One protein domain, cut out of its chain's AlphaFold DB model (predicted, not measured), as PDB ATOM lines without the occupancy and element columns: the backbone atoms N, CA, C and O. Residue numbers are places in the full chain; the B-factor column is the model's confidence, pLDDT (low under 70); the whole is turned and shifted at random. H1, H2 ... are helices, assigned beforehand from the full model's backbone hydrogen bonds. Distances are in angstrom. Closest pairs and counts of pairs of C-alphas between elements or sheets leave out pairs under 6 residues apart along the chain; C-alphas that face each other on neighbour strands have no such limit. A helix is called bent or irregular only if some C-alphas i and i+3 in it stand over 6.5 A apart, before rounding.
ATOM      1  N   ALA A 344      12.166   0.067  -5.957       85.94
ATOM      2  CA  ALA A 344      12.733   1.382  -5.648       85.94
ATOM      3  C   ALA A 344      13.866   1.780  -6.615       85.94
ATOM      4  O   ALA A 344      13.958   2.922  -7.057       85.94
ATOM      5  N   CYS A 345      14.722   0.834  -7.012       88.62
ATOM      6  CA  CYS A 345      15.806   1.086  -7.956       88.62
ATOM      7  C   CYS A 345      15.288   1.384  -9.369       88.62
ATOM      8  O   CYS A 345      15.841   2.246 -10.053       88.62
ATOM      9  N   ILE A 346      14.223   0.703  -9.795       87.06
ATOM     10  CA  ILE A 346      13.583   0.962 -11.089       87.06
ATOM     11  C   ILE A 346      12.941   2.352 -11.086       87.06
ATOM     12  O   ILE A 346      13.180   3.121 -12.013       87.06
ATOM     13  N   ASN A 347      12.248   2.732 -10.011       89.25
ATOM     14  CA  ASN A 347      11.730   4.093  -9.846       89.25
ATOM     15  C   ASN A 347      12.836   5.155  -9.850       89.25
ATOM     16  O   ASN A 347      12.669   6.220 -10.435       89.25
ATOM     17  N   ASN A 348      13.988   4.869  -9.241       91.19
ATOM     18  CA  ASN A 348      15.139   5.767  -9.289       91.19
ATOM     19  C   ASN A 348      15.649   5.949 -10.723       91.19
ATOM     20  O   ASN A 348      15.908   7.073 -11.144       91.19
ATOM     21  N   LEU A 349      15.764   4.863 -11.492       91.69
ATOM     22  CA  LEU A 349      16.140   4.925 -12.906       91.69
ATOM     23  C   LEU A 349      15.105   5.703 -13.738       91.69
ATOM     24  O   LEU A 349      15.499   6.517 -14.574       91.69
ATOM     25  N   ALA A 350      13.811   5.515 -13.468       90.31
ATOM     26  CA  ALA A 350      12.716   6.274 -14.074       90.31
ATOM     27  C   ALA A 350      12.839   7.778 -13.781       90.31
ATOM     28  O   ALA A 350      12.806   8.607 -14.693       90.31
ATOM     29  N   ALA A 351      13.070   8.127 -12.511       92.06
ATOM     30  CA  ALA A 351      13.273   9.496 -12.057       92.06
ATOM     31  C   ALA A 351      14.487  10.145 -12.733       92.06
ATOM     32  O   ALA A 351      14.396  11.280 -13.190       92.06
ATOM     33  N   ILE A 352      15.606   9.421 -12.854       92.62
ATOM     34  CA  ILE A 352      16.810   9.910 -13.539       92.62
ATOM     35  C   ILE A 352      16.528  10.136 -15.026       92.62
ATOM     36  O   ILE A 352      16.925  11.170 -15.561       92.62
ATOM     37  N   ARG A 353      15.834   9.208 -15.703       91.19
ATOM     38  CA  ARG A 353      15.461   9.377 -17.118       91.19
ATOM     39  C   ARG A 353      14.607  10.630 -17.301       91.19
ATOM     40  O   ARG A 353      14.934  11.470 -18.132       91.19
ATOM     41  N   PHE A 354      13.581  10.787 -16.474       89.62
ATOM     42  CA  PHE A 354      12.685  11.936 -16.529       89.62
ATOM     43  C   PHE A 354      13.398  13.262 -16.206       89.62
ATOM     44  O   PHE A 354      13.212  14.256 -16.902       89.62
ATOM     45  N   ALA A 355      14.281  13.281 -15.205       90.00
ATOM     46  CA  ALA A 355      15.076  14.458 -14.861       90.00
ATOM     47  C   ALA A 355      15.954  14.933 -16.032       90.00
ATOM     48  O   ALA A 355      16.071  16.135 -16.267       90.00
ATOM     49  N   LYS A 356      16.529  14.002 -16.809       88.06
ATOM     50  CA  LYS A 356      17.279  14.327 -18.034       88.06
ATOM     51  C   LYS A 356      16.394  14.990 -19.091       88.06
ATOM     52  O   LYS A 356      16.843  15.920 -19.759       88.06
ATOM     53  N   GLU A 357      15.164  14.507 -19.254       83.56
ATOM     54  CA  GLU A 357      14.198  15.055 -20.212       83.56
ATOM     55  C   GLU A 357      13.803  16.489 -19.838       83.56
ATOM     56  O   GLU A 357      13.894  17.379 -20.683       83.56
ATOM     57  N   ILE A 358      13.458  16.742 -18.570       82.31
ATOM     58  CA  ILE A 358      13.117  18.092 -18.091       82.31
ATOM     59  C   ILE A 358      14.315  19.036 -18.197       82.31
ATOM     60  O   ILE A 358      14.186  20.127 -18.750       82.31
ATOM     61  N   TRP A 359      15.500  18.601 -17.760       84.44
ATOM     62  CA  TRP A 359      16.719  19.395 -17.900       84.44
ATOM     63  C   TRP A 359      16.983  19.784 -19.363       84.44
ATOM     64  O   TRP A 359      17.274  20.944 -19.654       84.44
ATOM     65  N   SER A 360      16.826  18.843 -20.299       79.25
ATOM     66  CA  SER A 360      16.980  19.101 -21.737       79.25
ATOM     67  C   SER A 360      15.957  20.120 -22.259       79.25
ATOM     68  O   SER A 360      16.310  21.030 -23.010       79.25
ATOM     69  N   LEU A 361      14.695  20.007 -21.825       75.75
ATOM     70  CA  LEU A 361      13.621  20.928 -22.207       75.75
ATOM     71  C   LEU A 361      13.852  22.356 -21.709       75.75
ATOM     72  O   LEU A 361      13.437  23.297 -22.384       75.75
ATOM     73  N   GLU A 362      14.490  22.531 -20.557       74.69
ATOM     74  CA  GLU A 362      14.776  23.852 -19.989       74.69
ATOM     75  C   GLU A 362      16.064  24.468 -20.557       74.69
ATOM     76  O   GLU A 362      16.145  25.680 -20.754       74.69
ATOM     77  N   ASN A 363      17.050  23.647 -20.926       71.19
ATOM     78  CA  ASN A 363      18.368  24.092 -21.388       71.19
ATOM     79  C   ASN A 363      18.497  24.081 -22.924       71.19
ATOM     80  O   ASN A 363      19.524  23.637 -23.444       71.19
ATOM     81  N   LYS A 364      17.474  24.590 -23.643       59.31
ATOM     82  CA  LYS A 364      17.238  24.557 -25.119       59.31
ATOM     83  C   LYS A 364      18.358  25.092 -26.056       59.31
ATOM     84  O   LYS A 364      18.079  25.452 -27.196       59.31
ATOM     85  N   GLY A 365      19.614  25.150 -25.616       51.59
ATOM     86  CA  GLY A 365      20.796  25.514 -26.405       51.59
ATOM     87  C   GLY A 365      22.095  24.765 -26.054       51.59
ATOM     88  O   GLY A 365      23.097  25.000 -26.719       51.59
ATOM     89  N   LEU A 366      22.108  23.866 -25.055       50.78
ATOM     90  CA  LEU A 366      23.302  23.086 -24.652       50.78
ATOM     91  C   LEU A 366      23.166  21.564 -24.888       50.78
ATOM     92  O   LEU A 366      24.144  20.820 -24.801       50.78
ATOM     93  N   GLY A 367      21.956  21.085 -25.187       49.09
ATOM     94  CA  GLY A 367      21.656  19.677 -25.446       49.09
ATOM     95  C   GLY A 367      21.598  19.365 -26.938       49.09
ATOM     96  O   GLY A 367      20.513  19.303 -27.510       49.09
ATOM     97  N   THR A 368      22.744  19.168 -27.590       53.59
ATOM     98  CA  THR A 368      22.770  18.495 -28.895       53.59
ATOM     99  C   THR A 368      22.571  16.987 -28.704       53.59
ATOM    100  O   THR A 368      22.708  16.443 -27.603       53.59
ATOM    101  N   PHE A 369      22.220  16.284 -29.784       53.19
ATOM    102  CA  PHE A 369      22.211  14.819 -29.817       53.19
ATOM    103  C   PHE A 369      23.574  14.298 -29.309       53.19
ATOM    104  O   PHE A 369      24.595  14.551 -29.943       53.19
ATOM    105  N   GLY A 370      23.596  13.619 -28.156       64.75
ATOM    106  CA  GLY A 370      24.819  13.084 -27.536       64.75
ATOM    107  C   GLY A 370      25.284  13.760 -26.238       64.75
ATOM    108  O   GLY A 370      26.204  13.252 -25.597       64.75
ATOM    109  N   THR A 371      24.654  14.854 -25.792       81.56
ATOM    110  CA  THR A 371      24.998  15.473 -24.498       81.56
ATOM    111  C   THR A 371      24.694  14.524 -23.335       81.56
ATOM    112  O   THR A 371      23.616  13.931 -23.268       81.56
ATOM    113  N   THR A 372      25.636  14.401 -22.398       88.06
ATOM    114  CA  THR A 372      25.441  13.723 -21.107       88.06
ATOM    115  C   THR A 372      25.439  14.778 -20.009       88.06
ATOM    116  O   THR A 372      26.480  15.400 -19.813       88.06
ATOM    117  N   PRO A 373      24.308  15.020 -19.323       88.19
ATOM    118  CA  PRO A 373      24.301  15.936 -18.197       88.19
ATOM    119  C   PRO A 373      25.016  15.321 -16.991       88.19
ATOM    120  O   PRO A 373      24.882  14.126 -16.710       88.19
ATOM    121  N   ASP A 374      25.732  16.160 -16.253       88.88
ATOM    122  CA  ASP A 374      26.338  15.785 -14.984       88.88
ATOM    123  C   ASP A 374      25.276  15.637 -13.889       88.88
ATOM    124  O   ASP A 374      24.204  16.249 -13.921       88.88
ATOM    125  N   ALA A 375      25.592  14.862 -12.849       89.06
ATOM    126  CA  ALA A 375      24.677  14.630 -11.731       89.06
ATOM    127  C   ALA A 375      24.213  15.926 -11.047       89.06
ATOM    128  O   ALA A 375      23.054  16.021 -10.657       89.06
ATOM    129  N   SER A 376      25.086  16.933 -10.944       89.94
ATOM    130  CA  SER A 376      24.749  18.242 -10.372       89.94
ATOM    131  C   SER A 376      23.734  19.022 -11.210       89.94
ATOM    132  O   SER A 376      22.980  19.814 -10.654       89.94
ATOM    133  N   GLN A 377      23.694  18.795 -12.525       88.75
ATOM    134  CA  GLN A 377      22.789  19.490 -13.439       88.75
ATOM    135  C   GLN A 377      21.369  18.929 -13.373       88.75
ATOM    136  O   GLN A 377      20.414  19.680 -13.544       88.75
ATOM    137  N   ILE A 378      21.221  17.629 -13.094       90.12
ATOM    138  CA  ILE A 378      19.903  16.993 -12.962       90.12
ATOM    139  C   ILE A 378      19.423  16.844 -11.512       90.12
ATOM    140  O   ILE A 378      18.235  16.629 -11.287       90.12
ATOM    141  N   ALA A 379      20.314  16.985 -10.524       90.94
ATOM    142  CA  ALA A 379      19.984  16.941  -9.099       90.94
ATOM    143  C   ALA A 379      18.799  17.844  -8.690       90.94
ATOM    144  O   ALA A 379      17.989  17.379  -7.889       90.94
ATOM    145  N   PRO A 380      18.620  19.068  -9.236       89.50
ATOM    146  CA  PRO A 380      17.467  19.913  -8.908       89.50
ATOM    147  C   PRO A 380      16.102  19.303  -9.261       89.50
ATOM    148  O   PRO A 380      15.104  19.657  -8.643       89.50
ATOM    149  N   TYR A 381      16.048  18.374 -10.220       88.50
ATOM    150  CA  TYR A 381      14.813  17.691 -10.633       88.50
ATOM    151  C   TYR A 381      14.597  16.360  -9.898       88.50
ATOM    152  O   TYR A 381      13.633  15.646 -10.174       88.50
ATOM    153  N   LEU A 382      15.498  16.002  -8.980       91.00
ATOM    154  CA  LEU A 382      15.463  14.761  -8.219       91.00
ATOM    155  C   LEU A 382      15.235  15.048  -6.737       91.00
ATOM    156  O   LEU A 382      15.811  15.964  -6.147       91.00
ATOM    157  N   LYS A 383      14.424  14.204  -6.099       86.88
ATOM    158  CA  LYS A 383      14.156  14.304  -4.663       86.88
ATOM    159  C   LYS A 383      15.465  14.190  -3.879       86.88
ATOM    160  O   LYS A 383      16.259  13.283  -4.127       86.88
ATOM    161  N   ASN A 384      15.688  15.117  -2.945       86.88
ATOM    162  CA  ASN A 384      16.903  15.207  -2.124       86.88
ATOM    163  C   ASN A 384      18.223  15.282  -2.925       86.88
ATOM    164  O   ASN A 384      19.267  14.872  -2.425       86.88
ATOM    165  N   GLY A 385      18.194  15.783  -4.165       83.50
ATOM    166  CA  GLY A 385      19.392  15.932  -4.999       83.50
ATOM    167  C   GLY A 385      19.872  14.645  -5.682       83.50
ATOM    168  O   GLY A 385      20.895  14.669  -6.364       83.50
ATOM    169  N   GLY A 386      19.147  13.532  -5.534       86.75
ATOM    170  CA  GLY A 386      19.417  12.292  -6.259       86.75
ATOM    171  C   GLY A 386      19.272  11.026  -5.409       86.75
ATOM    172  O   GLY A 386      19.649  11.017  -4.236       86.75
ATOM    173  N   PRO A 387      18.762   9.924  -5.984       90.06
ATOM    174  CA  PRO A 387      18.563   8.686  -5.247       90.06
ATOM    175  C   PRO A 387      19.824   7.814  -5.195       90.06
ATOM    176  O   PRO A 387      20.631   7.811  -6.121       90.06
ATOM    177  N   ALA A 388      19.953   6.985  -4.157       90.06
ATOM    178  CA  ALA A 388      20.942   5.909  -4.099       90.06
ATOM    179  C   ALA A 388      20.287   4.547  -4.372       90.06
ATOM    180  O   ALA A 388      19.118   4.325  -4.054       90.06
ATOM    181  N   CYS A 389      21.047   3.618  -4.952       89.44
ATOM    182  CA  CYS A 389      20.584   2.247  -5.115       89.44
ATOM    183  C   CYS A 389      20.515   1.575  -3.734       89.44
ATOM    184  O   CYS A 389      21.503   1.638  -2.998       89.44
ATOM    185  N   PRO A 390      19.422   0.867  -3.392       88.12
ATOM    186  CA  PRO A 390      19.321   0.151  -2.118       88.12
ATOM    187  C   PRO A 390      20.456  -0.860  -1.870       88.12
ATOM    188  O   PRO A 390      20.809  -1.114  -0.722       88.12
ATOM    189  N   LEU A 391      21.068  -1.406  -2.931       89.19
ATOM    190  CA  LEU A 391      22.193  -2.347  -2.826       89.19
ATOM    191  C   LEU A 391      23.558  -1.678  -2.614       89.19
ATOM    192  O   LEU A 391      24.537  -2.369  -2.342       89.19
ATOM    193  N   ALA A 392      23.650  -0.351  -2.714       86.81
ATOM    194  CA  ALA A 392      24.915   0.363  -2.552       86.81
ATOM    195  C   ALA A 392      25.390   0.442  -1.087       86.81
ATOM    196  O   ALA A 392      26.535   0.813  -0.815       86.81
ATOM    197  N   GLY A 393      24.525   0.079  -0.134       84.81
ATOM    198  CA  GLY A 393      24.837   0.089   1.289       84.81
ATOM    199  C   GLY A 393      25.081   1.502   1.851       84.81
ATOM    200  O   GLY A 393      24.717   2.499   1.229       84.81
ATOM    201  N   PRO A 394      25.728   1.622   3.027       82.31
ATOM    202  CA  PRO A 394      25.836   2.885   3.774       82.31
ATOM    203  C   PRO A 394      26.642   3.992   3.083       82.31
ATOM    204  O   PRO A 394      26.590   5.144   3.500       82.31
ATOM    205  N   ARG A 395      27.436   3.643   2.064       79.50
ATOM    206  CA  ARG A 395      28.241   4.587   1.272       79.50
ATOM    207  C   ARG A 395      27.625   4.875  -0.099       79.50
ATOM    208  O   ARG A 395      28.257   5.535  -0.920       79.50
ATOM    209  N   GLY A 396      26.423   4.364  -0.357       83.25
ATOM    210  CA  GLY A 396      25.708   4.594  -1.599       83.25
ATOM    211  C   GLY A 396      25.363   6.063  -1.776       83.25
ATOM    212  O   GLY A 396      24.622   6.635  -0.984       83.25
ATOM    213  N   THR A 397      25.878   6.665  -2.841       89.50
ATOM    214  CA  THR A 397      25.469   7.996  -3.298       89.50
ATOM    215  C   THR A 397      24.823   7.885  -4.668       89.50
ATOM    216  O   THR A 397      24.934   6.848  -5.333       89.50
ATOM    217  N   PHE A 398      24.177   8.961  -5.113       90.56
ATOM    218  CA  PHE A 398      23.599   9.032  -6.450       90.56
ATOM    219  C   PHE A 398      24.626   8.706  -7.548       90.56
ATOM    220  O   PHE A 398      24.425   7.779  -8.331       90.56
ATOM    221  N   GLN A 399      25.778   9.380  -7.521       90.06
ATOM    222  CA  GLN A 399      26.857   9.212  -8.502       90.06
ATOM    223  C   GLN A 399      27.512   7.823  -8.469       90.06
ATOM    224  O   GLN A 399      27.961   7.327  -9.496       90.06
ATOM    225  N   VAL A 400      27.571   7.180  -7.299       90.19
ATOM    226  CA  VAL A 400      28.111   5.813  -7.169       90.19
ATOM    227  C   VAL A 400      27.094   4.771  -7.629       90.19
ATOM    228  O   VAL A 400      27.470   3.706  -8.115       90.19
ATOM    229  N   SER A 401      25.804   5.060  -7.481       91.50
ATOM    230  CA  SER A 401      24.734   4.097  -7.736       91.50
ATOM    231  C   SER A 401      24.315   4.024  -9.199       91.50
ATOM    232  O   SER A 401      23.908   2.953  -9.661       91.50
ATOM    233  N   TYR A 402      24.394   5.144  -9.916       93.06
ATOM    234  CA  TYR A 402      23.781   5.288 -11.227       93.06
ATOM    235  C   TYR A 402      24.696   5.997 -12.222       93.06
ATOM    236  O   TYR A 402      25.331   7.000 -11.909       93.06
ATOM    237  N   MET A 403      24.695   5.496 -13.456       92.38
ATOM    238  CA  MET A 403      25.217   6.202 -14.623       92.38
ATOM    239  C   MET A 403      24.052   6.863 -15.362       92.38
ATOM    240  O   MET A 403      23.083   6.199 -15.732       92.38
ATOM    241  N   ILE A 404      24.156   8.175 -15.570       91.38
ATOM    242  CA  ILE A 404      23.100   9.003 -16.170       91.38
ATOM    243  C   ILE A 404      22.992   8.749 -17.679       91.38
ATOM    244  O   ILE A 404      21.880   8.667 -18.203       91.38
ATOM    245  N   HIS A 405      24.135   8.563 -18.352       90.44
ATOM    246  CA  HIS A 405      24.286   8.449 -19.811       90.44
ATOM    247  C   HIS A 405      23.765   9.658 -20.601       90.44
ATOM    248  O   HIS A 405      23.059  10.527 -20.087       90.44
ATOM    249  N   GLN A 406      24.100   9.694 -21.890       86.56
ATOM    250  CA  GLN A 406      23.613  10.711 -22.823       86.56
ATOM    251  C   GLN A 406      22.082  10.777 -22.866       86.56
ATOM    252  O   GLN A 406      21.404   9.782 -22.598       86.56
ATOM    253  N   LEU A 407      21.525  11.934 -23.231       81.88
ATOM    254  CA  LEU A 407      20.076  12.186 -23.261       81.88
ATOM    255  C   LEU A 407      19.270  11.112 -24.011       81.88
ATOM    256  O   LEU A 407      18.184  10.755 -23.571       81.88
ATOM    257  N   SER A 408      19.814  10.552 -25.094       78.94
ATOM    258  CA  SER A 408      19.159   9.534 -25.928       78.94
ATOM    259  C   SER A 408      19.227   8.103 -25.380       78.94
ATOM    260  O   SER A 408      18.708   7.184 -26.011       78.94
ATOM    261  N   SER A 409      19.908   7.875 -24.258       83.62
ATOM    262  CA  SER A 409      20.109   6.546 -23.674       83.62
ATOM    263  C   SER A 409      19.473   6.458 -22.290       83.62
ATOM    264  O   SER A 409      19.502   7.415 -21.519       83.62
ATOM    265  N   ASN A 410      18.919   5.295 -21.945       86.44
ATOM    266  CA  ASN A 410      18.411   5.067 -20.593       86.44
ATOM    267  C   ASN A 410      19.559   5.119 -19.570       86.44
ATOM    268  O   ASN A 410      20.659   4.655 -19.881       86.44
ATOM    269  N   PRO A 411      19.321   5.650 -18.355       91.06
ATOM    270  CA  PRO A 411      20.280   5.524 -17.267       91.06
ATOM    271  C   PRO A 411      20.451   4.051 -16.877       91.06
ATOM    272  O   PRO A 411      19.567   3.223 -17.108       91.06
ATOM    273  N   SER A 412      21.579   3.719 -16.254       91.12
ATOM    274  CA  SER A 412      21.856   2.359 -15.783       91.12
ATOM    275  C   SER A 412      22.285   2.343 -14.325       91.12
ATOM    276  O   SER A 412      22.956   3.259 -13.853       91.12
ATOM    277  N   CYS A 413      21.949   1.269 -13.616       91.56
ATOM    278  CA  CYS A 413      22.417   1.053 -12.256       91.56
ATOM    279  C   CYS A 413      23.760   0.312 -12.256       91.56
ATOM    280  O   CYS A 413      23.898  -0.724 -12.905       91.56
ATOM    281  N   ASN A 414      24.719   0.779 -11.454       91.31
ATOM    282  CA  ASN A 414      26.033   0.138 -11.304       91.31
ATOM    283  C   ASN A 414      25.973  -1.235 -10.612       91.31
ATOM    284  O   ASN A 414      26.955  -1.969 -10.603       91.31
TER     285      ASN A 414
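This is residues 344 to 414 of the 424 residues of the protein "IG domain-containing protein" of Verrucomicrobia bacterium (UniProt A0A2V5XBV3). One long helix, H1, runs along the longest axis, and the remaining residues lie over one side of it as loops with three short helices: H2 crosses H1, H3 lies at the end of the body where H1 begins, and H4 follows close after H3. The last stretch, residues 402 to 414, folds back on itself as a narrow loop, while residues 361 to 366 stick out at the far end of H1. The printed part has 71 residues, with four named helices in the order H1, H2, H3, H4 and no named strand, and its class is all helix. It is compact, with a radius of gyration of the C-alphas of 11.7 A, yet elongated in outline, spanning 38 by 21 by 17 A.

H1, the longest helix, is residues 344 to 362, 26.7 A from first to last C-alpha; C-alpha 344 is at (12.733, 1.382, -5.648), and C-alpha 362 is at (14.776, 23.852, -19.989). H2 is residues 375 to 381, 10.4 A long; it is irregular, with C-alphas 377 and 380 at 7.0 A. H3 is residues 390 to 395, 10.5 A long, and is irregular too, with C-alphas 391 and 394 at 9.2 A. H4 is residues 398 to 401, 5.2 A long, and ends with C-alpha 401 at (24.734, 4.097, -7.736).

H1 touches H2 with residues 352 to 359 alone. The closest C-alphas of the two are those of Ala 355 and Tyr 381, 5.3 A apart. Their lines stand about perpendicular, at 89 degrees. H1 and H3 are close but not clearly touching, with the C-alphas of Cys 345 and Pro 390 closest at 6.9 A; their lines stand about perpendicular, at 80 degrees. H4 is close to H2 but not clearly touching it, the closest C-alphas being those of Ala 375 and Gln 399 at 6.7 A. H3 and H4 are likewise close but not clearly touching, with the C-alphas of Ala 392 and Ser 401 closest at 6.4 A. H1 and H4 are apart, and so are H2 and H3. Residues 402 to 403 pair with residues 412 to 413, antiparallel, in stretches too short to be named strands. In H1 every O i to N i+4 pair is within hydrogen-bond range; H2 has 1 of 3 such pairs and 2 of 4 O i to N i+3 pairs within range, H3 has 0 of 2 and 0 of 3, and H4 is too short for an O i to N i+4 pair but has its 1 O i to N i+3 pair within range.

The two C-alphas farthest apart are those of Gly 365 and Pro 394, at 38.1 A, while the first and last printed C-alphas, of Ala 344 and Asn 414, are 14.5 A apart. The printed part has no cut. The link from H1 to H2 is long, with 12 residues; that from H2 to H3 is short, with 8, and that from H3 to H4 is tight, with 2. The mean pLDDT of the printed part is 84.2, and residues 364 to 370 are under 70.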